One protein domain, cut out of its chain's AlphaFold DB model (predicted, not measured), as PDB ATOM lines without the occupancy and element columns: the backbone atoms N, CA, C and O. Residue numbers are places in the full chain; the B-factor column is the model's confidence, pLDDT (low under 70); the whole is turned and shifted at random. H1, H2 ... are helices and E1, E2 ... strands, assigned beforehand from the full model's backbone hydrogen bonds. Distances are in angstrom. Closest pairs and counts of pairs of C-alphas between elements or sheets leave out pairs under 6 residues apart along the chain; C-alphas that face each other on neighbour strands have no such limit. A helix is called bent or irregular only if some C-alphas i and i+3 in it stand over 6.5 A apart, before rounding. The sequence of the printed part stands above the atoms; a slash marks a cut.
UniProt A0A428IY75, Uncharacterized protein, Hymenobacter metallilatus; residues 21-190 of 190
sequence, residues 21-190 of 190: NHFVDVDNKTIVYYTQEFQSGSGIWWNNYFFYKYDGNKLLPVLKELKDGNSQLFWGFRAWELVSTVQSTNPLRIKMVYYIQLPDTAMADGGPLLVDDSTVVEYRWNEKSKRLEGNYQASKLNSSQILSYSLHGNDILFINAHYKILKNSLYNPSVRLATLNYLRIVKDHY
ATOM      1  N   ASN A  21      36.972  13.361 -32.665       93.75
ATOM      2  CA  ASN A  21      36.863  13.077 -31.246       93.75
ATOM      3  C   ASN A  21      35.466  13.447 -30.732       93.75
ATOM      4  O   ASN A  21      34.735  14.224 -31.351       93.75
ATOM      5  N   HIS A  22      35.063  12.892 -29.591       94.12
ATOM      6  CA  HIS A  22      33.791  13.242 -28.963       94.12
ATOM      7  C   HIS A  22      33.843  13.111 -27.442       94.12
ATOM      8  O   HIS A  22      34.690  12.413 -26.889       94.12
ATOM      9  N   PHE A  23      32.926  13.791 -26.766       93.88
ATOM     10  CA  PHE A  23      32.706  13.677 -25.330       93.88
ATOM     11  C   PHE A  23      31.254  14.000 -24.978       93.88
ATOM     12  O   PHE A  23      30.509  14.551 -25.789       93.88
ATOM     13  N   VAL A  24      30.857  13.652 -23.756       91.50
ATOM     14  CA  VAL A  24      29.562  14.025 -23.184       91.50
ATOM     15  C   VAL A  24      29.772  15.221 -22.263       91.50
ATOM     16  O   VAL A  24      30.638  15.181 -21.385       91.50
ATOM     17  N   ASP A  25      29.024  16.294 -22.494       85.94
ATOM     18  CA  ASP A  25      29.102  17.507 -21.686       85.94
ATOM     19  C   ASP A  25      28.306  17.405 -20.370       85.94
ATOM     20  O   ASP A  25      27.702  16.378 -20.052       85.94
ATOM     21  N   VAL A  26      28.311  18.490 -19.591       82.12
ATOM     22  CA  VAL A  26      27.591  18.594 -18.308       82.12
ATOM     23  C   VAL A  26      26.076  18.366 -18.428       82.12
ATOM     24  O   VAL A  26      25.456  17.954 -17.451       82.12
ATOM     25  N   ASP A  27      25.489  18.576 -19.611       82.81
ATOM     26  CA  ASP A  27      24.050  18.431 -19.879       82.81
ATOM     27  C   ASP A  27      23.703  17.047 -20.458       82.81
ATOM     28  O   ASP A  27      22.608  16.833 -20.995       82.81
ATOM     29  N   ASN A  28      24.647  16.103 -20.394       86.44
ATOM     30  CA  ASN A  28      24.540  14.773 -20.983       86.44
ATOM     31  C   ASN A  28      24.307  14.809 -22.509       86.44
ATOM     32  O   ASN A  28      23.595  13.971 -23.073       86.44
ATOM     33  N   LYS A  29      24.869  15.812 -23.194       87.19
ATOM     34  CA  LYS A  29      24.815  15.952 -24.652       87.19
ATOM     35  C   LYS A  29      26.166  15.631 -25.268       87.19
ATOM     36  O   LYS A  29      27.215  16.011 -24.757       87.19
ATOM     37  N   THR A  30      26.128  14.962 -26.415       91.81
ATOM     38  CA  THR A  30      27.339  14.661 -27.176       91.81
ATOM     39  C   THR A  30      27.857  15.919 -27.863       91.81
ATOM     40  O   THR A  30      27.143  16.562 -28.642       91.81
ATOM     41  N   ILE A  31      29.126  16.220 -27.611       94.00
ATOM     42  CA  ILE A  31      29.927  17.169 -28.371       94.00
ATOM     43  C   ILE A  31      30.929  16.369 -29.192       94.00
ATOM     44  O   ILE A  31      31.654  15.533 -28.658       94.00
ATOM     45  N   VAL A  32      30.965  16.625 -30.493       94.19
ATOM     46  CA  VAL A  32      31.994  16.113 -31.400       94.19
ATOM     47  C   VAL A  32      32.956  17.243 -31.721       94.19
ATOM     48  O   VAL A  32      32.542  18.396 -31.850       94.19
ATOM     49  N   TYR A  33      34.237  16.943 -31.847       95.12
ATOM     50  CA  TYR A  33      35.225  17.930 -32.240       95.12
ATOM     51  C   TYR A  33      36.335  17.303 -33.065       95.12
ATOM     52  O   TYR A  33      36.625  16.118 -32.946       95.12
ATOM     53  N   TYR A  34      36.940  18.103 -33.925       93.44
ATOM     54  CA  TYR A  34      38.074  17.687 -34.739       93.44
ATOM     55  C   TYR A  34      38.986  18.873 -35.001       93.44
ATOM     56  O   TYR A  34      38.635  20.036 -34.763       93.44
ATOM     57  N   THR A  35      40.168  18.560 -35.509       92.56
ATOM     58  CA  THR A  35      41.142  19.544 -35.957       92.56
ATOM     59  C   THR A  35      41.080  19.713 -37.465       92.56
ATOM     60  O   THR A  35      40.920  18.746 -38.213       92.56
ATOM     61  N   GLN A  36      41.232  20.951 -37.916       90.44
ATOM     62  CA  GLN A  36      41.387  21.261 -39.326       90.44
ATOM     63  C   GLN A  36      42.492  22.293 -39.530       90.44
ATOM     64  O   GLN A  36      42.584  23.271 -38.779       90.44
ATOM     65  N   GLU A  37      43.255  22.102 -40.601       88.88
ATOM     66  CA  GLU A  37      44.241  23.066 -41.065       88.88
ATOM     67  C   GLU A  37      43.542  24.306 -41.618       88.88
ATOM     68  O   GLU A  37      42.636  24.247 -42.457       88.88
ATOM     69  N   PHE A  38      43.965  25.453 -41.110       82.25
ATOM     70  CA  PHE A  38      43.504  26.756 -41.560       82.25
ATOM     71  C   PHE A  38      44.525  27.431 -42.475       82.25
ATOM     72  O   PHE A  38      44.132  28.147 -43.395       82.25
ATOM     73  N   GLN A  39      45.814  27.174 -42.260       81.44
ATOM     74  CA  GLN A  39      46.892  27.652 -43.114       81.44
ATOM     75  C   GLN A  39      48.033  26.630 -43.108       81.44
ATOM     76  O   GLN A  39      48.319  26.013 -42.082       81.44
ATOM     77  N   SER A  40      48.669  26.441 -44.260       71.81
ATOM     78  CA  SER A  40      49.770  25.497 -44.441       71.81
ATOM     79  C   SER A  40      50.888  26.128 -45.269       71.81
ATOM     80  O   SER A  40      50.667  27.056 -46.051       71.81
ATOM     81  N   GLY A  41      52.113  25.654 -45.058       71.94
ATOM     82  CA  GLY A  41      53.316  26.125 -45.739       71.94
ATOM     83  C   GLY A  41      54.571  25.577 -45.066       71.94
ATOM     84  O   GLY A  41      54.498  25.002 -43.982       71.94
ATOM     85  N   SER A  42      55.735  25.743 -45.694       74.75
ATOM     86  CA  SER A  42      57.005  25.302 -45.105       74.75
ATOM     87  C   SER A  42      57.239  25.986 -43.754       74.75
ATOM     88  O   SER A  42      57.470  27.189 -43.707       74.75
ATOM     89  N   GLY A  43      57.163  25.214 -42.667       70.62
ATOM     90  CA  GLY A  43      57.323  25.696 -41.291       70.62
ATOM     91  C   GLY A  43      56.076  26.345 -40.670       70.62
ATOM     92  O   GLY A  43      56.159  26.808 -39.534       70.62
ATOM     93  N   ILE A  44      54.943  26.389 -41.377       79.12
ATOM     94  CA  ILE A  44      53.678  26.974 -40.907       79.12
ATOM     95  C   ILE A  44      52.731  25.840 -40.516       79.12
ATOM     96  O   ILE A  44      52.323  25.055 -41.372       79.12
ATOM     97  N   TRP A  45      52.344  25.793 -39.240       81.25
ATOM     98  CA  TRP A  45      51.432  24.785 -38.688       81.25
ATOM     99  C   TRP A  45      50.273  25.490 -37.996       81.25
ATOM    100  O   TRP A  45      50.409  25.952 -36.867       81.25
ATOM    101  N   TRP A  46      49.190  25.732 -38.739       90.00
ATOM    102  CA  TRP A  46      48.071  26.539 -38.255       90.00
ATOM    103  C   TRP A  46      46.793  25.725 -38.281       90.00
ATOM    104  O   TRP A  46      46.161  25.534 -39.325       90.00
ATOM    105  N   ASN A  47      46.383  25.283 -37.103       91.94
ATOM    106  CA  ASN A  47      45.261  24.386 -36.920       91.94
ATOM    107  C   ASN A  47      44.207  25.009 -36.013       91.94
ATOM    108  O   ASN A  47      44.524  25.645 -35.013       91.94
ATOM    109  N   ASN A  48      42.933  24.767 -36.312       93.19
ATOM    110  CA  ASN A  48      41.824  25.103 -35.421       93.19
ATOM    111  C   ASN A  48      41.154  23.830 -34.906       93.19
ATOM    112  O   ASN A  48      40.941  22.880 -35.662       93.19
ATOM    113  N   TYR A  49      40.747  23.851 -33.642       94.62
ATOM    114  CA  TYR A  49      39.691  22.978 -33.157       94.62
ATOM    115  C   TYR A  49      38.335  23.512 -33.609       94.62
ATOM    116  O   TYR A  49      38.042  24.702 -33.462       94.62
ATOM    117  N   PHE A  50      37.481  22.613 -34.086       94.56
ATOM    118  CA  PHE A  50      36.071  22.875 -34.333       94.56
ATOM    119  C   PHE A  50      35.233  21.939 -33.475       94.56
ATOM    120  O   PHE A  50      35.351  20.723 -33.600       94.56
ATOM    121  N   PHE A  51      34.383  22.503 -32.621       95.75
ATOM    122  CA  PHE A  51      33.477  21.757 -31.753       95.75
ATOM    123  C   PHE A  51      32.040  21.940 -32.211       95.75
ATOM    124  O   PHE A  51      31.605  23.057 -32.522       95.75
ATOM    125  N   TYR A  52      31.280  20.854 -32.151       94.62
ATOM    126  CA  TYR A  52      29.874  20.830 -32.494       94.62
ATOM    127  C   TYR A  52      29.060  20.075 -31.447       94.62
ATOM    128  O   TYR A  52      29.452  18.992 -31.022       94.62
ATOM    129  N   LYS A  53      27.902  20.618 -31.067       93.06
ATOM    130  CA  LYS A  53      26.957  19.989 -30.130       93.06
ATOM    131  C   LYS A  53      25.706  19.559 -30.886       93.06
ATOM    132  O   LYS A  53      25.240  20.263 -31.785       93.06
ATOM    133  N   TYR A  54      25.160  18.406 -30.517       88.31
ATOM    134  CA  TYR A  54      23.855  17.981 -31.010       88.31
ATOM    135  C   TYR A  54      22.732  18.809 -30.382       88.31
ATOM    136  O   TYR A  54      22.614  18.875 -29.159       88.31
ATOM    137  N   ASP A  55      21.876  19.381 -31.225       83.38
ATOM    138  CA  ASP A  55      20.631  20.037 -30.825       83.38
ATOM    139  C   ASP A  55      19.459  19.446 -31.620       83.38
ATOM    140  O   ASP A  55      19.271  19.702 -32.817       83.38
ATOM    141  N   GLY A  56      18.717  18.553 -30.962       81.00
ATOM    142  CA  GLY A  56      17.705  17.712 -31.594       81.00
ATOM    143  C   GLY A  56      18.290  16.905 -32.756       81.00
ATOM    144  O   GLY A  56      19.094  16.000 -32.563       81.00
ATOM    145  N   ASN A  57      17.881  17.255 -33.977       80.12
ATOM    146  CA  ASN A  57      18.283  16.585 -35.217       80.12
ATOM    147  C   ASN A  57      19.356  17.351 -36.013       80.12
ATOM    148  O   ASN A  57      19.524  17.090 -37.207       80.12
ATOM    149  N   LYS A  58      20.019  18.335 -35.396       83.69
ATOM    150  CA  LYS A  58      21.017  19.200 -36.035       83.69
ATOM    151  C   LYS A  58      22.337  19.153 -35.278       83.69
ATOM    152  O   LYS A  58      22.359  18.992 -34.060       83.69
ATOM    153  N   LEU A  59      23.424  19.337 -36.018       89.00
ATOM    154  CA  LEU A  59      24.758  19.503 -35.465       89.00
ATOM    155  C   LEU A  59      25.127  20.992 -35.527       89.00
ATOM    156  O   LEU A  59      25.242  21.556 -36.615       89.00
ATOM    157  N   LEU A  60      25.247  21.643 -34.369       91.25
ATOM    158  CA  LEU A  60      25.494  23.083 -34.273       91.25
ATOM    159  C   LEU A  60      26.972  23.356 -33.982       91.25
ATOM    160  O   LEU A  60      27.503  22.728 -33.070       91.25
ATOM    161  N   PRO A  61      27.642  24.284 -34.689       93.81
ATOM    162  CA  PRO A  61      28.981  24.727 -34.312       93.81
ATOM    163  C   PRO A  61      28.909  25.526 -33.008       93.81
ATOM    164  O   PRO A  61      28.200  26.527 -32.932       93.81
ATOM    165  N   VAL A  62      29.654  25.102 -31.988       95.44
ATOM    166  CA  VAL A  62      29.568  25.691 -30.638       95.44
ATOM    167  C   VAL A  62      30.851  26.369 -30.176       95.44
ATOM    168  O   VAL A  62      30.786  27.262 -29.332       95.44
ATOM    169  N   LEU A  63      32.001  25.992 -30.740       95.75
ATOM    170  CA  LEU A  63      33.297  26.607 -30.458       95.75
ATOM    171  C   LEU A  63      34.250  26.412 -31.637       95.75
ATOM    172  O   LEU A  63      34.281  25.353 -32.261       95.75
ATOM    173  N   LYS A  64      35.043  27.448 -31.905       94.12
ATOM    174  CA  LYS A  64      36.241  27.386 -32.736       94.12
ATOM    175  C   LYS A  64      37.374  27.971 -31.911       94.12
ATOM    176  O   LYS A  64      37.217  29.088 -31.425       94.12
ATOM    177  N   GLU A  65      38.473  27.244 -31.790       94.12
ATOM    178  CA  GLU A  65      39.628  27.659 -30.995       94.12
ATOM    179  C   GLU A  65      40.920  27.375 -31.758       94.12
ATOM    180  O   GLU A  65      41.006  26.354 -32.443       94.12
ATOM    181  N   LEU A  66      41.920  28.252 -31.642       93.69
ATOM    182  CA  LEU A  66      43.227  28.011 -32.255       93.69
ATOM    183  C   LEU A  66      43.874  26.811 -31.550       93.69
ATOM    184  O   LEU A  66      44.127  26.866 -30.348       93.69
ATOM    185  N   LYS A  67      44.107  25.718 -32.285       94.50
ATOM    186  CA  LYS A  67      44.830  24.545 -31.780       94.50
ATOM    187  C   LYS A  67      46.317  24.827 -31.759       94.50
ATOM    188  O   LYS A  67      46.954  24.617 -30.743       94.50
ATOM    189  N   ASP A  68      46.863  25.268 -32.873       93.50
ATOM    190  CA  ASP A  68      48.253  25.672 -32.949       93.50
ATOM    191  C   ASP A  68      48.418  26.717 -34.041       93.50
ATOM    192  O   ASP A  68      47.620  26.789 -34.979       93.50
ATOM    193  N   GLY A  69      49.408  27.574 -33.856       91.94
ATOM    194  CA  GLY A  69      49.821  28.572 -34.820       91.94
ATOM    195  C   GLY A  69      51.195  29.094 -34.447       91.94
ATOM    196  O   GLY A  69      51.536  29.192 -33.265       91.94
ATOM    197  N   ASN A  70      51.964  29.478 -35.453       90.50
ATOM    198  CA  ASN A  70      53.299  30.020 -35.265       90.50
ATOM    199  C   ASN A  70      53.647  31.081 -36.316       90.50
ATOM    200  O   ASN A  70      53.158  31.057 -37.444       90.50
ATOM    201  N   SER A  71      54.556  31.985 -35.972       87.62
ATOM    202  CA  SER A  71      55.264  32.808 -36.946       87.62
ATOM    203  C   SER A  71      56.710  33.009 -36.526       87.62
ATOM    204  O   SER A  71      57.030  33.075 -35.339       87.62
ATOM    205  N   GLN A  72      57.587  33.104 -37.516       82.88
ATOM    206  CA  GLN A  72      59.025  33.247 -37.336       82.88
ATOM    207  C   GLN A  72      59.461  34.665 -37.718       82.88
ATOM    208  O   GLN A  72      58.799  35.337 -38.509       82.88
ATOM    209  N   LEU A  73      60.595  35.129 -37.180       76.56
ATOM    210  CA  LEU A  73      61.069  36.510 -37.368       76.56
ATOM    211  C   LEU A  73      61.324  36.887 -38.834       76.56
ATOM    212  O   LEU A  73      61.304  38.061 -39.171       76.56
ATOM    213  N   PHE A  74      61.555  35.922 -39.725       73.50
ATOM    214  CA  PHE A  74      61.723  36.204 -41.153       73.50
ATOM    215  C   PHE A  74      60.394  36.292 -41.926       73.50
ATOM    216  O   PHE A  74      60.397  36.668 -43.095       73.50
ATOM    217  N   TRP A  75      59.256  35.973 -41.296       70.56
ATOM    218  CA  TRP A  75      57.910  36.133 -41.867       70.56
ATOM    219  C   TRP A  75      57.196  37.410 -41.419       70.56
ATOM    220  O   TRP A  75      56.111  37.707 -41.920       70.56
ATOM    221  N   GLY A  76      57.770  38.171 -40.487       75.38
ATOM    222  CA  GLY A  76      57.151  39.389 -39.976       75.38
ATOM    223  C   GLY A  76      58.000  40.097 -38.930       75.38
ATOM    224  O   GLY A  76      59.146  39.754 -38.683       75.38
ATOM    225  N   PHE A  77      57.423  41.096 -38.272       81.62
ATOM    226  CA  PHE A  77      58.156  41.949 -37.330       81.62
ATOM    227  C   PHE A  77      58.234  41.383 -35.904       81.62
ATOM    228  O   PHE A  77      58.649  42.080 -34.982       81.62
ATOM    229  N   ARG A  78      57.812  40.131 -35.710       87.00
ATOM    230  CA  ARG A  78      57.795  39.400 -34.436       87.00
ATOM    231  C   ARG A  78      57.739  37.898 -34.703       87.00
ATOM    232  O   ARG A  78      57.105  37.478 -35.668       87.00
ATOM    233  N   ALA A  79      58.331  37.103 -33.819       88.81
ATOM    234  CA  ALA A  79      58.084  35.668 -33.757       88.81
ATOM    235  C   ALA A  79      57.104  35.361 -32.630       88.81
ATOM    236  O   ALA A  79      57.027  36.077 -31.629       88.81
ATOM    237  N   TRP A  80      56.326  34.308 -32.809       91.00
ATOM    238  CA  TRP A  80      55.350  33.872 -31.829       91.00
ATOM    239  C   TRP A  80      54.955  32.425 -32.072       91.00
ATOM    240  O   TRP A  80      55.021  31.929 -33.195       91.00
ATOM    241  N   GLU A  81      54.465  31.784 -31.025       93.00
ATOM    242  CA  GLU A  81      53.793  30.494 -31.104       93.00
ATOM    243  C   GLU A  81      52.656  30.473 -30.090       93.00
ATOM    244  O   GLU A  81      52.744  31.091 -29.025       93.00
ATOM    245  N   LEU A  82      51.578  29.777 -30.430       95.38
ATOM    246  CA  LEU A  82      50.537  29.389 -29.494       95.38
ATOM    247  C   LEU A  82      50.159  27.945 -29.786       95.38
ATOM    248  O   LEU A  82      49.819  27.619 -30.918       95.38
ATOM    249  N   VAL A  83      50.175  27.103 -28.755       96.62
ATOM    250  CA  VAL A  83      49.739  25.707 -28.811       96.62
ATOM    251  C   VAL A  83      48.695  25.453 -27.731       96.62
ATOM    252  O   VAL A  83      48.913  25.701 -26.545       96.62
ATOM    253  N   SER A  84      47.561  24.906 -28.144       96.75
ATOM    254  CA  SER A  84      46.392  24.601 -27.335       96.75
ATOM    255  C   SER A  84      46.144  23.096 -27.273       96.75
ATOM    256  O   SER A  84      46.031  22.406 -28.286       96.75
ATOM    257  N   THR A  85      45.973  22.575 -26.063       97.19
ATOM    258  CA  THR A  85      45.693  21.157 -25.800       97.19
ATOM    259  C   THR A  85      44.443  21.016 -24.940       97.19
ATOM    260  O   THR A  85      44.338  21.649 -23.887       97.19
ATOM    261  N   VAL A  86      43.499  20.170 -25.361       97.00
ATOM    262  CA  VAL A  86      42.342  19.791 -24.535       97.00
ATOM    263  C   VAL A  86      42.843  19.002 -23.320       97.00
ATOM    264  O   VAL A  86      43.445  17.946 -23.475       97.00
ATOM    265  N   GLN A  87      42.622  19.517 -22.107       97.00
ATOM    266  CA  GLN A  87      43.041  18.874 -20.852       97.00
ATOM    267  C   GLN A  87      41.938  18.031 -20.215       97.00
ATOM    268  O   GLN A  87      42.204  16.975 -19.650       97.00
ATOM    269  N   SER A  88      40.703  18.520 -20.269       95.25
ATOM    270  CA  SER A  88      39.514  17.818 -19.792       95.25
ATOM    271  C   SER A  88      38.326  18.222 -20.651       95.25
ATOM    272  O   SER A  88      38.322  19.304 -21.234       95.25
ATOM    273  N   THR A  89      37.317  17.361 -20.729       94.25
ATOM    274  CA  THR A  89      36.126  17.564 -21.569       94.25
ATOM    275  C   THR A  89      34.839  17.769 -20.768       94.25
ATOM    276  O   THR A  89      33.840  18.216 -21.324       94.25
ATOM    277  N   ASN A  90      34.857  17.523 -19.456       89.19
ATOM    278  CA  ASN A  90      33.722  17.780 -18.572       89.19
ATOM    279  C   ASN A  90      34.200  18.285 -17.186       89.19
ATOM    280  O   ASN A  90      34.511  17.464 -16.322       89.19
ATOM    281  N   PRO A  91      34.328  19.615 -16.973       91.94
ATOM    282  CA  PRO A  91      34.112  20.687 -17.951       91.94
ATOM    283  C   PRO A  91      35.202  20.719 -19.038       91.94
ATOM    284  O   PRO A  91      36.306  20.195 -18.843       91.94
ATOM    285  N   LEU A  92      34.904  21.355 -20.179       96.25
ATOM    286  CA  LEU A  92      35.894  21.566 -21.237       96.25
ATOM    287  C   LEU A  92      36.959  22.558 -20.756       96.25
ATOM    288  O   LEU A  92      36.659  23.720 -20.476       96.25
ATOM    289  N   ARG A  93      38.212  22.107 -20.687       96.94
ATOM    290  CA  ARG A  93      39.371  22.930 -20.331       96.94
ATOM    291  C   ARG A  93      40.443  22.779 -21.393       96.94
ATOM    292  O   ARG A  93      40.841  21.660 -21.715       96.94
ATOM    293  N   ILE A  94      40.925  23.903 -21.909       97.88
ATOM    294  CA  ILE A  94      41.981  23.947 -22.923       97.88
ATOM    295  C   ILE A  94      43.177  24.679 -22.320       97.88
ATOM    296  O   ILE A  94      43.056  25.824 -21.883       97.88
ATOM    297  N   LYS A  95      44.330  24.007 -22.268       98.12
ATOM    298  CA  LYS A  95      45.605  24.629 -21.899       98.12
ATOM    299  C   LYS A  95      46.213  25.261 -23.132       98.12
ATOM    300  O   LYS A  95      46.370  24.570 -24.129       98.12
ATOM    301  N   MET A  96      46.600  26.521 -23.022       97.75
ATOM    302  CA  MET A  96      47.279  27.293 -24.054       97.75
ATOM    303  C   MET A  96      48.683  27.616 -23.556       97.75
ATOM    304  O   MET A  96      48.828  28.191 -22.477       97.75
ATOM    305  N   VAL A  97      49.701  27.229 -24.313       97.81
ATOM    306  CA  VAL A  97      51.109  27.590 -24.110       97.81
ATOM    307  C   VAL A  97      51.479  28.548 -25.226       97.81
ATOM    308  O   VAL A  97      51.150  28.275 -26.378       97.81
ATOM    309  N   TYR A  98      52.081  29.684 -24.899       95.94
ATOM    310  CA  TYR A  98      52.312  30.731 -25.881       95.94
ATOM    311  C   TYR A  98      53.546  31.559 -25.560       95.94
ATOM    312  O   TYR A  98      53.835  31.858 -24.399       95.94
ATOM    313  N   TYR A  99      54.219  32.003 -26.616       93.75
ATOM    314  CA  TYR A  99      55.313  32.949 -26.506       93.75
ATOM    315  C   TYR A  99      55.232  34.033 -27.578       93.75
ATOM    316  O   TYR A  99      54.652  33.857 -28.653       93.75
ATOM    317  N   ILE A 100      55.859  35.167 -27.274       92.06
ATOM    318  CA  ILE A 100      56.100  36.264 -28.206       92.06
ATOM    319  C   ILE A 100      57.551  36.688 -28.069       92.06
ATOM    320  O   ILE A 100      58.036  36.947 -26.969       92.06
ATOM    321  N   GLN A 101      58.200  36.861 -29.208       90.50
ATOM    322  CA  GLN A 101      59.566  37.319 -29.327       90.50
ATOM    323  C   GLN A 101      59.622  38.516 -30.274       90.50
ATOM    324  O   GLN A 101      59.056  38.488 -31.371       90.50
ATOM    325  N   LEU A 102      60.307  39.575 -29.851       88.00
ATOM    326  CA  LEU A 102      60.554  40.743 -30.695       88.00
ATOM    327  C   LEU A 102      61.959  40.657 -31.305       88.00
ATOM    328  O   LEU A 102      62.852  40.101 -30.664       88.00
ATOM    329  N   PRO A 103      62.177  41.188 -32.521       76.75
ATOM    330  CA  PRO A 103      63.496  41.209 -33.134       76.75
ATOM    331  C   PRO A 103      64.461  42.036 -32.281       76.75
ATOM    332  O   PRO A 103      64.143  43.157 -31.870       76.75
ATOM    333  N   ASP A 104      65.654  41.495 -32.051       68.00
ATOM    334  CA  ASP A 104      66.793  42.292 -31.614       68.00
ATOM    335  C   ASP A 104      67.595  42.721 -32.847       68.00
ATOM    336  O   ASP A 104      67.700  41.995 -33.833       68.00
ATOM    337  N   THR A 105      68.171  43.915 -32.795       57.44
ATOM    338  CA  THR A 105      68.943  44.562 -33.862       57.44
ATOM    339  C   THR A 105      70.210  43.817 -34.305       57.44
ATOM    340  O   THR A 105      70.938  44.349 -35.139       57.44
ATOM    341  N   ALA A 106      70.496  42.618 -33.786       51.56
ATOM    342  CA  ALA A 106      71.788  41.964 -33.984       51.56
ATOM    343  C   ALA A 106      71.785  40.444 -34.237       51.56
ATOM    344  O   ALA A 106      72.857  39.928 -34.542       51.56
ATOM    345  N   MET A 107      70.674  39.701 -34.137       46.88
ATOM    346  CA  MET A 107      70.748  38.233 -34.256       46.88
ATOM    347  C   MET A 107      69.634  37.602 -35.088       46.88
ATOM    348  O   MET A 107      68.455  37.899 -34.918       46.88
ATOM    349  N   ALA A 108      70.053  36.682 -35.966       47.53
ATOM    350  CA  ALA A 108      69.192  35.767 -36.713       47.53
ATOM    351  C   ALA A 108      68.463  34.761 -35.795       47.53
ATOM    352  O   ALA A 108      67.411  34.251 -36.171       47.53
ATOM    353  N   ASP A 109      68.972  34.563 -34.572       52.03
ATOM    354  CA  ASP A 109      68.481  33.589 -33.593       52.03
ATOM    355  C   ASP A 109      67.820  34.268 -32.385       52.03
ATOM    356  O   ASP A 109      68.240  34.103 -31.246       52.03
ATOM    357  N   GLY A 110      66.758  35.033 -32.640       59.84
ATOM    358  CA  GLY A 110      65.772  35.335 -31.607       59.84
ATOM    359  C   GLY A 110      66.146  36.429 -30.595       59.84
ATOM    360  O   GLY A 110      66.984  36.252 -29.718       59.84
ATOM    361  N   GLY A 111      65.438  37.562 -30.648       69.81
ATOM    362  CA  GLY A 111      65.526  38.589 -29.603       69.81
ATOM    363  C   GLY A 111      64.904  38.147 -28.268       69.81
ATOM    364  O   GLY A 111      64.535  36.987 -28.088       69.81
ATOM    365  N   PRO A 112      64.763  39.039 -27.279       79.44
ATOM    366  CA  PRO A 112      64.237  38.638 -25.984       79.44
ATOM    367  C   PRO A 112      62.752  38.244 -26.072       79.44
ATOM    368  O   PRO A 112      61.959  38.864 -26.793       79.44
ATOM    369  N   LEU A 113      62.374  37.217 -25.304       86.94
ATOM    370  CA  LEU A 113      60.975  36.836 -25.117       86.94
ATOM    371  C   LEU A 113      60.252  37.965 -24.377       86.94
ATOM    372  O   LEU A 113      60.591  38.323 -23.249       86.94
ATOM    373  N   LEU A 114      59.251  38.539 -25.034       90.38
ATOM    374  CA  LEU A 114      58.329  39.496 -24.432       90.38
ATOM    375  C   LEU A 114      57.296  38.773 -23.561       90.38
ATOM    376  O   LEU A 114      56.848  39.301 -22.544       90.38
ATOM    377  N   VAL A 115      56.906  37.575 -23.995       92.56
ATOM    378  CA  VAL A 115      55.958  36.687 -23.329       92.56
ATOM    379  C   VAL A 115      56.459  35.263 -23.504       92.56
ATOM    380  O   VAL A 115      56.854  34.897 -24.605       92.56
ATOM    381  N   ASP A 116      56.406  34.485 -22.433       94.06
ATOM    382  CA  ASP A 116      56.605  33.038 -22.410       94.06
ATOM    383  C   ASP A 116      55.795  32.515 -21.223       94.06
ATOM    384  O   ASP A 116      56.178  32.686 -20.064       94.06
ATOM    385  N   ASP A 117      54.573  32.064 -21.491       95.75
ATOM    386  CA  ASP A 117      53.631  31.708 -20.434       95.75
ATOM    387  C   ASP A 117      52.643  30.636 -20.908       95.75
ATOM    388  O   ASP A 117      52.602  30.204 -22.061       95.75
ATOM    389  N   SER A 118      51.810  30.187 -19.979       97.06
ATOM    390  CA  SER A 118      50.669  29.347 -20.273       97.06
ATOM    391  C   SER A 118      49.468  29.716 -19.414       97.06
ATOM    392  O   SER A 118      49.580  30.246 -18.305       97.06
ATOM    393  N   THR A 119      48.282  29.402 -19.922       97.44
ATOM    394  CA  THR A 119      47.027  29.538 -19.188       97.44
ATOM    395  C   THR A 119      46.111  28.363 -19.486       97.44
ATOM    396  O   THR A 119      46.255  27.684 -20.498       97.44
ATOM    397  N   VAL A 120      45.137  28.134 -18.613       97.81
ATOM    398  CA  VAL A 120      44.024  27.221 -18.885       97.81
ATOM    399  C   VAL A 120      42.760  28.052 -19.010       97.81
ATOM    400  O   VAL A 120      42.469  28.862 -18.131       97.81
ATOM    401  N   VAL A 121      42.017  27.852 -20.094       97.44
ATOM    402  CA  VAL A 121      40.696  28.446 -20.295       97.44
ATOM    403  C   VAL A 121      39.660  27.353 -20.065       97.44
ATOM    404  O   VAL A 121      39.692  26.301 -20.705       97.44
ATOM    405  N   GLU A 122      38.763  27.580 -19.109       96.38
ATOM    406  CA  GLU A 122      37.569  26.757 -18.920       96.38
ATOM    407  C   GLU A 122      36.441  27.313 -19.786       96.38
ATOM    408  O   GLU A 122      36.192  28.520 -19.780       96.38
ATOM    409  N   TYR A 123      35.754  26.435 -20.507       95.31
ATOM    410  CA  TYR A 123      34.632  26.788 -21.361       95.31
ATOM    411  C   TYR A 123      33.336  26.291 -20.745       95.31
ATOM    412  O   TYR A 123      33.229  25.138 -20.319       95.31
ATOM    413  N   ARG A 124      32.331  27.164 -20.734       92.94
ATOM    414  CA  ARG A 124      31.000  26.864 -20.207       92.94
ATOM    415  C   ARG A 124      29.961  27.020 -21.293       92.94
ATOM    416  O   ARG A 124      30.050  27.915 -22.128       92.94
ATOM    417  N   TRP A 125      28.974  26.138 -21.279       92.44
ATOM    418  CA  TRP A 125      27.847  26.240 -22.186       92.44
ATOM    419  C   TRP A 125      26.985  27.452 -21.827       92.44
ATOM    420  O   TRP A 125      26.587  27.623 -20.675       92.44
ATOM    421  N   ASN A 126      26.698  28.291 -22.819       92.25
ATOM    422  CA  ASN A 126      25.767  29.400 -22.702       92.25
ATOM    423  C   ASN A 126      24.515  29.091 -23.530       92.25
ATOM    424  O   ASN A 126      24.542  29.088 -24.762       92.25
ATOM    425  N   GLU A 127      23.395  28.865 -22.842       89.81
ATOM    426  CA  GLU A 127      22.113  28.522 -23.469       89.81
ATOM    427  C   GLU A 127      21.559  29.616 -24.386       89.81
ATOM    428  O   GLU A 127      20.888  29.320 -25.376       89.81
ATOM    429  N   LYS A 128      21.848  30.887 -24.086       92.44
ATOM    430  CA  LYS A 128      21.353  32.026 -24.863       92.44
ATOM    431  C   LYS A 128      22.108  32.169 -26.180       92.44
ATOM    432  O   LYS A 128      21.483  32.408 -27.208       92.44
ATOM    433  N   SER A 129      23.435  32.050 -26.153       93.69
ATOM    434  CA  SER A 129      24.256  32.153 -27.365       93.69
ATOM    435  C   SER A 129      24.375  30.825 -28.115       93.69
ATOM    436  O   SER A 129      24.771  30.839 -29.278       93.69
ATOM    437  N   LYS A 130      24.009  29.700 -27.479       92.25
ATOM    438  CA  LYS A 130      24.210  28.326 -27.970       92.25
ATOM    439  C   LYS A 130      25.678  28.041 -28.298       92.25
ATOM    440  O   LYS A 130      25.994  27.395 -29.296       92.25
ATOM    441  N   ARG A 131      26.589  28.545 -27.462       94.50
ATOM    442  CA  ARG A 131      28.043  28.419 -27.635       94.50
ATOM    443  C   ARG A 131      28.719  27.991 -26.345       94.50
ATOM    444  O   ARG A 131      28.211  28.227 -25.252       94.50
ATOM    445  N   LEU A 132      29.888  27.379 -26.488       94.75
ATOM    446  CA  LEU A 132      30.827  27.245 -25.383       94.75
ATOM    447  C   LEU A 132      31.618  28.552 -25.281       94.75
ATOM    448  O   LEU A 132      32.315  28.939 -26.220       94.75
ATOM    449  N   GLU A 133      31.495  29.238 -24.153       95.25
ATOM    450  CA  GLU A 133      32.135  30.525 -23.891       95.25
ATOM    451  C   GLU A 133      33.295  30.345 -22.915       95.25
ATOM    452  O   GLU A 133      33.136  29.768 -21.837       95.25
ATOM    453  N   GLY A 134      34.476  30.824 -23.310       95.00
ATOM    454  CA  GLY A 134      35.678  30.767 -22.485       95.00
ATOM    455  C   GLY A 134      35.621  31.773 -21.335       95.00
ATOM    456  O   GLY A 134      35.327  32.953 -21.539       95.00
ATOM    457  N   ASN A 135      35.943  31.329 -20.121       95.12
ATOM    458  CA  ASN A 135      36.061  32.196 -18.950       95.12
ATOM    459  C   ASN A 135      37.398  32.957 -18.956       95.12
ATOM    460  O   ASN A 135      38.313  32.668 -18.181       95.12
ATOM    461  N   TYR A 136      37.508  33.949 -19.839       93.69
ATOM    462  CA  TYR A 136      38.750  34.696 -20.031       93.69
ATOM    463  C   TYR A 136      39.129  35.599 -18.851       93.69
ATOM    464  O   TYR A 136      40.302  35.924 -18.688       93.69
ATOM    465  N   GLN A 137      38.169  35.976 -17.999       91.62
ATOM    466  CA  GLN A 137      38.428  36.800 -16.809       91.62
ATOM    467  C   GLN A 137      39.312  36.084 -15.779       91.62
ATOM    468  O   GLN A 137      40.048  36.739 -15.046       91.62
ATOM    469  N   ALA A 138      39.254  34.750 -15.738       91.44
ATOM    470  CA  ALA A 138      40.060  33.918 -14.845       91.44
ATOM    471  C   ALA A 138      41.372  33.427 -15.487       91.44
ATOM    472  O   ALA A 138      42.114  32.666 -14.869       91.44
ATOM    473  N   SER A 139      41.654  33.829 -16.727       93.12
ATOM    474  CA  SER A 139      42.809  33.370 -17.500       93.12
ATOM    475  C   SER A 139      43.805  34.500 -17.744       93.12
ATOM    476  O   SER A 139      43.436  35.674 -17.762       93.12
ATOM    477  N   LYS A 140      45.074  34.152 -17.973       94.12
ATOM    478  CA  LYS A 140      46.118  35.147 -18.269       94.12
ATOM    479  C   LYS A 140      46.025  35.730 -19.680       94.12
ATOM    480  O   LYS A 140      46.618  36.771 -19.949       94.12
ATOM    481  N   LEU A 141      45.305  35.049 -20.570       92.38
ATOM    482  CA  LEU A 141      45.212  35.377 -21.984       92.38
ATOM    483  C   LEU A 141      43.738  35.558 -22.359       92.38
ATOM    484  O   LEU A 141      42.924  34.684 -22.099       92.38
ATOM    485  N   ASN A 142      43.386  36.689 -22.969       92.00
ATOM    486  CA  ASN A 142      42.007  36.990 -23.370       92.00
ATOM    487  C   ASN A 142      41.725  36.708 -24.858       92.00
ATOM    488  O   ASN A 142      42.637  36.549 -25.665       92.00
ATOM    489  N   SER A 143      40.448  36.733 -25.251       90.25
ATOM    490  CA  SER A 143      40.020  36.460 -26.631       90.25
ATOM    491  C   SER A 143      40.698  37.334 -27.695       90.25
ATOM    492  O   SER A 143      40.993  36.848 -28.783       90.25
ATOM    493  N   SER A 144      40.968  38.612 -27.403       92.62
ATOM    494  CA  SER A 144      41.652  39.515 -28.341       92.62
ATOM    495  C   SER A 144      43.127  39.159 -28.498       92.62
ATOM    496  O   SER A 144      43.672  39.275 -29.595       92.62
ATOM    497  N   GLN A 145      43.769  38.685 -27.427       93.75
ATOM    498  CA  GLN A 145      45.130  38.164 -27.498       93.75
ATOM    499  C   GLN A 145      45.165  36.902 -28.356       93.75
ATOM    500  O   GLN A 145      45.957  36.886 -29.290       93.75
ATOM    501  N   ILE A 146      44.268  35.925 -28.152       92.44
ATOM    502  CA  ILE A 146      44.176  34.720 -29.009       92.44
ATOM    503  C   ILE A 146      43.998  35.118 -30.470       92.44
ATOM    504  O   ILE A 146      44.724  34.647 -31.343       92.44
ATOM    505  N   LEU A 147      43.070  36.040 -30.737       91.12
ATOM    506  CA  LEU A 147      42.784  36.495 -32.093       91.12
ATOM    507  C   LEU A 147      44.026  37.082 -32.782       91.12
ATOM    508  O   LEU A 147      44.190  36.902 -33.986       91.12
ATOM    509  N   SER A 148      44.920  37.736 -32.034       91.94
ATOM    510  CA  SER A 148      46.178  38.273 -32.575       91.94
ATOM    511  C   SER A 148      47.218  37.203 -32.961       91.94
ATOM    512  O   SER A 148      48.148  37.513 -33.711       91.94
ATOM    513  N   TYR A 149      47.053  35.957 -32.493       89.75
ATOM    514  CA  TYR A 149      47.765  34.781 -33.010       89.75
ATOM    515  C   TYR A 149      47.051  34.225 -34.255       89.75
ATOM    516  O   TYR A 149      47.697  33.851 -35.222       89.75
ATOM    517  N   SER A 150      45.714  34.225 -34.298       83.25
ATOM    518  CA  SER A 150      44.962  33.702 -35.456       83.25
ATOM    519  C   SER A 150      45.001  34.590 -36.710       83.25
ATOM    520  O   SER A 150      44.786  34.092 -37.813       83.25
ATOM    521  N   LEU A 151      45.219  35.900 -36.563       81.81
ATOM    522  CA  LEU A 151      45.279  36.861 -37.670       81.81
ATOM    523  C   LEU A 151      46.725  37.313 -37.906       81.81
ATOM    524  O   LEU A 151      47.145  38.359 -37.402       81.81
ATOM    525  N   HIS A 152      47.478  36.521 -38.680       71.19
ATOM    526  CA  HIS A 152      48.839  36.883 -39.088       71.19
ATOM    527  C   HIS A 152      48.894  38.307 -39.649       71.19
ATOM    528  O   HIS A 152      48.009  38.707 -40.403       71.19
ATOM    529  N   GLY A 153      49.962  39.047 -39.345       73.75
ATOM    530  CA  GLY A 153      50.252  40.321 -40.012       73.75
ATOM    531  C   GLY A 153      49.328  41.487 -39.648       73.75
ATOM    532  O   GLY A 153      49.375  42.520 -40.306       73.75
ATOM    533  N   ASN A 154      48.491  41.358 -38.613       88.25
ATOM    534  CA  ASN A 154      47.766  42.499 -38.053       88.25
ATOM    535  C   ASN A 154      48.477  43.026 -36.796       88.25
ATOM    536  O   ASN A 154      48.073  42.752 -35.662       88.25
ATOM    537  N   ASP A 155      49.562  43.773 -37.002       89.62
ATOM    538  CA  ASP A 155      50.367  44.334 -35.911       89.62
ATOM    539  C   ASP A 155      49.602  45.364 -35.071       89.62
ATOM    540  O   ASP A 155      49.800  45.444 -33.861       89.62
ATOM    541  N   ILE A 156      48.645  46.083 -35.662       92.00
ATOM    542  CA  ILE A 156      47.778  47.010 -34.922       92.00
ATOM    543  C   ILE A 156      46.889  46.258 -33.924       92.00
ATOM    544  O   ILE A 156      46.767  46.669 -32.767       92.00
ATOM    545  N   LEU A 157      46.283  45.134 -34.326       93.50
ATOM    546  CA  LEU A 157      45.537  44.270 -33.409       93.50
ATOM    547  C   LEU A 157      46.454  43.728 -32.310       93.50
ATOM    548  O   LEU A 157      46.079  43.756 -31.138       93.50
ATOM    549  N   PHE A 158      47.649  43.260 -32.676       93.38
ATOM    550  CA  PHE A 158      48.622  42.749 -31.717       93.38
ATOM    551  C   PHE A 158      48.995  43.803 -30.664       93.38
ATOM    552  O   PHE A 158      48.896  43.516 -29.468       93.38
ATOM    553  N   ILE A 159      49.347  45.022 -31.091       94.44
ATOM    554  CA  ILE A 159      49.708  46.136 -30.204       94.44
ATOM    555  C   ILE A 159      48.562  46.453 -29.246       94.44
ATOM    556  O   ILE A 159      48.787  46.593 -28.045       94.44
ATOM    557  N   ASN A 160      47.329  46.526 -29.750       95.38
ATOM    558  CA  ASN A 160      46.164  46.804 -28.916       95.38
ATOM    559  C   ASN A 160      45.883  45.670 -27.919       95.38
ATOM    560  O   ASN A 160      45.659  45.928 -26.735       95.38
ATOM    561  N   ALA A 161      45.949  44.414 -28.362       95.38
ATOM    562  CA  ALA A 161      45.715  43.248 -27.512       95.38
ATOM    563  C   ALA A 161      46.792  43.079 -26.422       95.38
ATOM    564  O   ALA A 161      46.489  42.593 -25.332       95.38
ATOM    565  N   HIS A 162      48.028  43.515 -26.691       94.88
ATOM    566  CA  HIS A 162      49.185  43.390 -25.797       94.88
ATOM    567  C   HIS A 162      49.655  44.731 -25.215       94.88
ATOM    568  O   HIS A 162      50.760  44.811 -24.675       94.88
ATOM    569  N   TYR A 163      48.823  45.780 -25.255       96.12
ATOM    570  CA  TYR A 163      49.216  47.149 -24.896       96.12
ATOM    571  C   TYR A 163      49.913  47.244 -23.535       96.12
ATOM    572  O   TYR A 163      50.960  47.874 -23.413       96.12
ATOM    573  N   LYS A 164      49.363  46.595 -22.501       95.19
ATOM    574  CA  LYS A 164      49.951  46.623 -21.152       95.19
ATOM    575  C   LYS A 164      51.332  45.966 -21.112       95.19
ATOM    576  O   LYS A 164      52.226  46.493 -20.462       95.19
ATOM    577  N   ILE A 165      51.502  44.847 -21.816       94.88
ATOM    578  CA  ILE A 165      52.771  44.112 -21.887       94.88
ATOM    579  C   ILE A 165      53.821  44.971 -22.599       94.88
ATOM    580  O   ILE A 165      54.893  45.196 -22.045       94.88
ATOM    581  N   LEU A 166      53.474  45.537 -23.760       95.25
ATOM    582  CA  LEU A 166      54.355  46.426 -24.525       95.25
ATOM    583  C   LEU A 166      54.699  47.706 -23.755       95.25
ATOM    584  O   LEU A 166      55.838  48.156 -23.748       95.25
ATOM    585  N   LYS A 167      53.728  48.303 -23.060       96.81
ATOM    586  CA  LYS A 167      53.981  49.478 -22.223       96.81
ATOM    587  C   LYS A 167      54.956  49.150 -21.096       96.81
ATOM    588  O   LYS A 167      55.867  49.930 -20.839       96.81
ATOM    589  N   ASN A 168      54.784  48.005 -20.440       95.94
ATOM    590  CA  ASN A 168      55.660  47.579 -19.355       95.94
ATOM    591  C   ASN A 168      57.071  47.231 -19.855       95.94
ATOM    592  O   ASN A 168      58.047  47.544 -19.174       95.94
ATOM    593  N   SER A 169      57.206  46.652 -21.052       94.44
ATOM    594  CA  SER A 169      58.516  46.318 -21.623       94.44
ATOM    595  C   SER A 169      59.356  47.554 -21.961       94.44
ATOM    596  O   SER A 169      60.580  47.486 -21.899       94.44
ATOM    597  N   LEU A 170      58.741  48.718 -22.204       95.06
ATOM    598  CA  LEU A 170      59.469  49.986 -22.364       95.06
ATOM    599  C   LEU A 170      60.220  50.428 -21.096       95.06
ATOM    600  O   LEU A 170      61.167  51.208 -21.199       95.06
ATOM    601  N   TYR A 171      59.830  49.931 -19.920       95.94
ATOM    602  CA  TYR A 171      60.512  50.202 -18.650       95.94
ATOM    603  C   TYR A 171      61.547  49.131 -18.279       95.94
ATOM    604  O   TYR A 171      62.314  49.341 -17.344       95.94
ATOM    605  N   ASN A 172      61.598  48.004 -18.997       92.12
ATOM    606  CA  ASN A 172      62.551  46.929 -18.736       92.12
ATOM    607  C   ASN A 172      63.776  47.057 -19.669       92.12
ATOM    608  O   ASN A 172      63.635  46.852 -20.877       92.12
ATOM    609  N   PRO A 173      64.985  47.338 -19.141       89.81
ATOM    610  CA  PRO A 173      66.186  47.522 -19.956       89.81
ATOM    611  C   PRO A 173      66.504  46.360 -20.904       89.81
ATOM    612  O   PRO A 173      67.013  46.618 -21.991       89.81
ATOM    613  N   SER A 174      66.178  45.112 -20.541       87.81
ATOM    614  CA  SER A 174      66.517  43.933 -21.353       87.81
ATOM    615  C   SER A 174      65.683  43.793 -22.630       87.81
ATOM    616  O   SER A 174      66.138  43.191 -23.594       87.81
ATOM    617  N   VAL A 175      64.470  44.351 -22.655       89.94
ATOM    618  CA  VAL A 175      63.509  44.231 -23.775       89.94
ATOM    619  C   VAL A 175      63.143  45.580 -24.392       89.94
ATOM    620  O   VAL A 175      62.492  45.631 -25.440       89.94
ATOM    621  N   ARG A 176      63.547  46.692 -23.766       92.00
ATOM    622  CA  ARG A 176      63.178  48.048 -24.185       92.00
ATOM    623  C   ARG A 176      63.600  48.348 -25.618       92.00
ATOM    624  O   ARG A 176      62.787  48.872 -26.375       92.00
ATOM    625  N   LEU A 177      64.845  48.037 -25.989       90.38
ATOM    626  CA  LEU A 177      65.360  48.338 -27.329       90.38
ATOM    627  C   LEU A 177      64.596  47.559 -28.407       90.38
ATOM    628  O   LEU A 177      64.107  48.164 -29.358       90.38
ATOM    629  N   ALA A 178      64.404  46.252 -28.207       89.25
ATOM    630  CA  ALA A 178      63.605  45.410 -29.098       89.25
ATOM    631  C   ALA A 178      62.157  45.918 -29.227       89.25
ATOM    632  O   ALA A 178      61.624  46.013 -30.331       89.25
ATOM    633  N   THR A 179      61.542  46.343 -28.116       92.25
ATOM    634  CA  THR A 179      60.192  46.933 -28.122       92.25
ATOM    635  C   THR A 179      60.139  48.225 -28.938       92.25
ATOM    636  O   THR A 179      59.250  48.391 -29.769       92.25
ATOM    637  N   LEU A 180      61.088  49.143 -28.736       92.19
ATOM    638  CA  LEU A 180      61.152  50.399 -29.490       92.19
ATOM    639  C   LEU A 180      61.389  50.156 -30.982       92.19
ATOM    640  O   LEU A 180      60.754  50.806 -31.810       92.19
ATOM    641  N   ASN A 181      62.265  49.209 -31.323       89.44
ATOM    642  CA  ASN A 181      62.527  48.829 -32.705       89.44
ATOM    643  C   ASN A 181      61.273  48.257 -33.368       89.44
ATOM    644  O   ASN A 181      60.917  48.716 -34.448       89.44
ATOM    645  N   TYR A 182      60.577  47.330 -32.706       89.94
ATOM    646  CA  TYR A 182      59.308  46.785 -33.186       89.94
ATOM    647  C   TYR A 182      58.275  47.894 -33.438       89.94
ATOM    648  O   TYR A 182      57.743  48.003 -34.540       89.94
ATOM    649  N   LEU A 183      58.042  48.768 -32.453       92.44
ATOM    650  CA  LEU A 183      57.067  49.857 -32.580       92.44
ATOM    651  C   LEU A 183      57.436  50.847 -33.693       92.44
ATOM    652  O   LEU A 183      56.548  51.326 -34.396       92.44
ATOM    653  N   ARG A 184      58.730  51.143 -33.874       91.06
ATOM    654  CA  ARG A 184      59.216  51.966 -34.990       91.06
ATOM    655  C   ARG A 184      58.941  51.290 -36.330       91.06
ATOM    656  O   ARG A 184      58.393  51.933 -37.211       91.06
ATOM    657  N   ILE A 185      59.270  50.004 -36.467       87.44
ATOM    658  CA  ILE A 185      59.046  49.254 -37.709       87.44
ATOM    659  C   ILE A 185      57.563  49.260 -38.085       87.44
ATOM    660  O   ILE A 185      57.243  49.585 -39.226       87.44
ATOM    661  N   VAL A 186      56.669  48.966 -37.132       89.12
ATOM    662  CA  VAL A 186      55.218  48.981 -37.378       89.12
ATOM    663  C   VAL A 186      54.749  50.376 -37.792       89.12
ATOM    664  O   VAL A 186      54.011  50.484 -38.760       89.12
ATOM    665  N   LYS A 187      55.210  51.434 -37.111       90.00
ATOM    666  CA  LYS A 187      54.885  52.828 -37.455       90.00
ATOM    667  C   LYS A 187      55.362  53.227 -38.858       90.00
ATOM    668  O   LYS A 187      54.715  54.036 -39.508       90.00
ATOM    669  N   ASP A 188      56.519  52.736 -39.291       86.88
ATOM    670  CA  ASP A 188      57.102  53.130 -40.577       86.88
ATOM    671  C   ASP A 188      56.503  52.332 -41.759       86.88
ATOM    672  O   ASP A 188      56.628  52.763 -42.904       86.88
ATOM    673  N   HIS A 189      55.858  51.185 -41.500       79.31
ATOM    674  CA  HIS A 189      55.256  50.310 -42.521       79.31
ATOM    675  C   HIS A 189      53.722  50.402 -42.624       79.31
ATOM    676  O   HIS A 189      53.170  49.942 -43.627       79.31
ATOM    677  N   TYR A 190      53.040  50.973 -41.626       66.88
ATOM    678  CA  TYR A 190      51.580  51.145 -41.564       66.88
ATOM    679  C   TYR A 190      51.207  52.582 -41.202       66.88
ATOM    680  O   TYR A 190      50.229  53.089 -41.795       66.88
TER     681      TYR A 190
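What this domain is: This is residues 21 to 190 of the 190 residues of an uncharacterized protein of Hymenobacter metallilatus (UniProt A0A428IY75). One long, twisted sheet of eight antiparallel strands is folded back on itself into two leaves, E1 to E4 and E6 to E8, with E5 as the hinge between them. H1 packs on the sheet, H2 packs on the far side of H1, and H3 and H4 follow near the end of the sheet where E7 begins. The printed part has 170 residues, with eight named strands followed by four named helices; the class is mixed, and the sheet's order is E1 E2 E3 E4 E5 E6 E7 E8. The whole is compact, with a radius of gyration of the C-alphas of 18.1 A, yet elongated in outline, spanning 58 by 34 by 27 A.

How they stand to each other: The strands are E1, residues 21 to 24, E2, 30 to 41, E3, 44 to 55, E4, 58 to 71, E5, 79 to 89, E6, 92 to 101, E7, 113 to 126, and E8, 131 to 134. They form a meander, each strand the antiparallel neighbour of the one before, and each successive pair is a hairpin. Pairs within hydrogen-bond range are N 23 and O 31 at 2.9 A for E1 and E2, N 34 and O 50 at 3.1 A for E2 and E3, N 51 and O 63 at 2.9 A for E3 and E4, N 84 and O 67 at 2.7 A for E4 and E5, N 83 and O 97 at 2.8 A for E5 and E6, N 96 and O 119 at 2.8 A for E6 and E7, and N 133 and O 124 at 2.8 A for E7 and E8. Pairing is staggered: E4 pairs with E3 over residues 58 to 68 and with E5 over 68 to 71. Across the fold, the closest C-alphas of E4 and E8, those of Val 62 and Arg 131, are 4.3 A apart. H1, residues 143 to 150, is on the sheet at a height of 7.9 A, over E6 and slantwise to the strands at 54 degrees on the local plane; with 2 C-alphas falling on each of E4 and E5, it is only just not over them. H2, residues 155 to 161, touches H1 at a shallow tilt of 26 degrees, opposite ways, a helical hairpin; their closest C-alphas, those of Gln 145 and Ala 161, are 5.1 A apart. H3, residues 163 to 169, and H4, residues 173 to 189, only graze the sheet. H4 touches H3 with residues 175 to 179 alone, at a steep tilt of 46 degrees; the C-alphas of Ser 169 and Arg 176, their closest, are 5.6 A apart. Every O i to N i+4 pair is within hydrogen-bond range in H2 and H3, against 3 of 4 in H1 and 11 of 13 in H4.

Where its parts are: E1 begins at C-alpha 21, (36.863, 13.077, -31.246). From first to last C-alpha E2 measures 33.9 A, E3 35.2 A, E4 36.9 A, E5 31.0 A, E6 29.6 A and E7 36.1 A; E7 bends by 52 degrees at residue 117. H4 measures 25.2 A, ends at C-alpha 189, (55.256, 50.310, -42.521), and is irregular, with C-alphas 174 and 177 lying 7.5 A apart.

The domain as a whole: The two C-alphas farthest apart, those of Gly 56 and Ala 106, are 59.3 A apart. The printed part has no cut, and the link from E6 to E7, 11 residues, is the long one. Mean pLDDT of the printed part is 88.7; residues 104 to 111 and residue 190 are under 70.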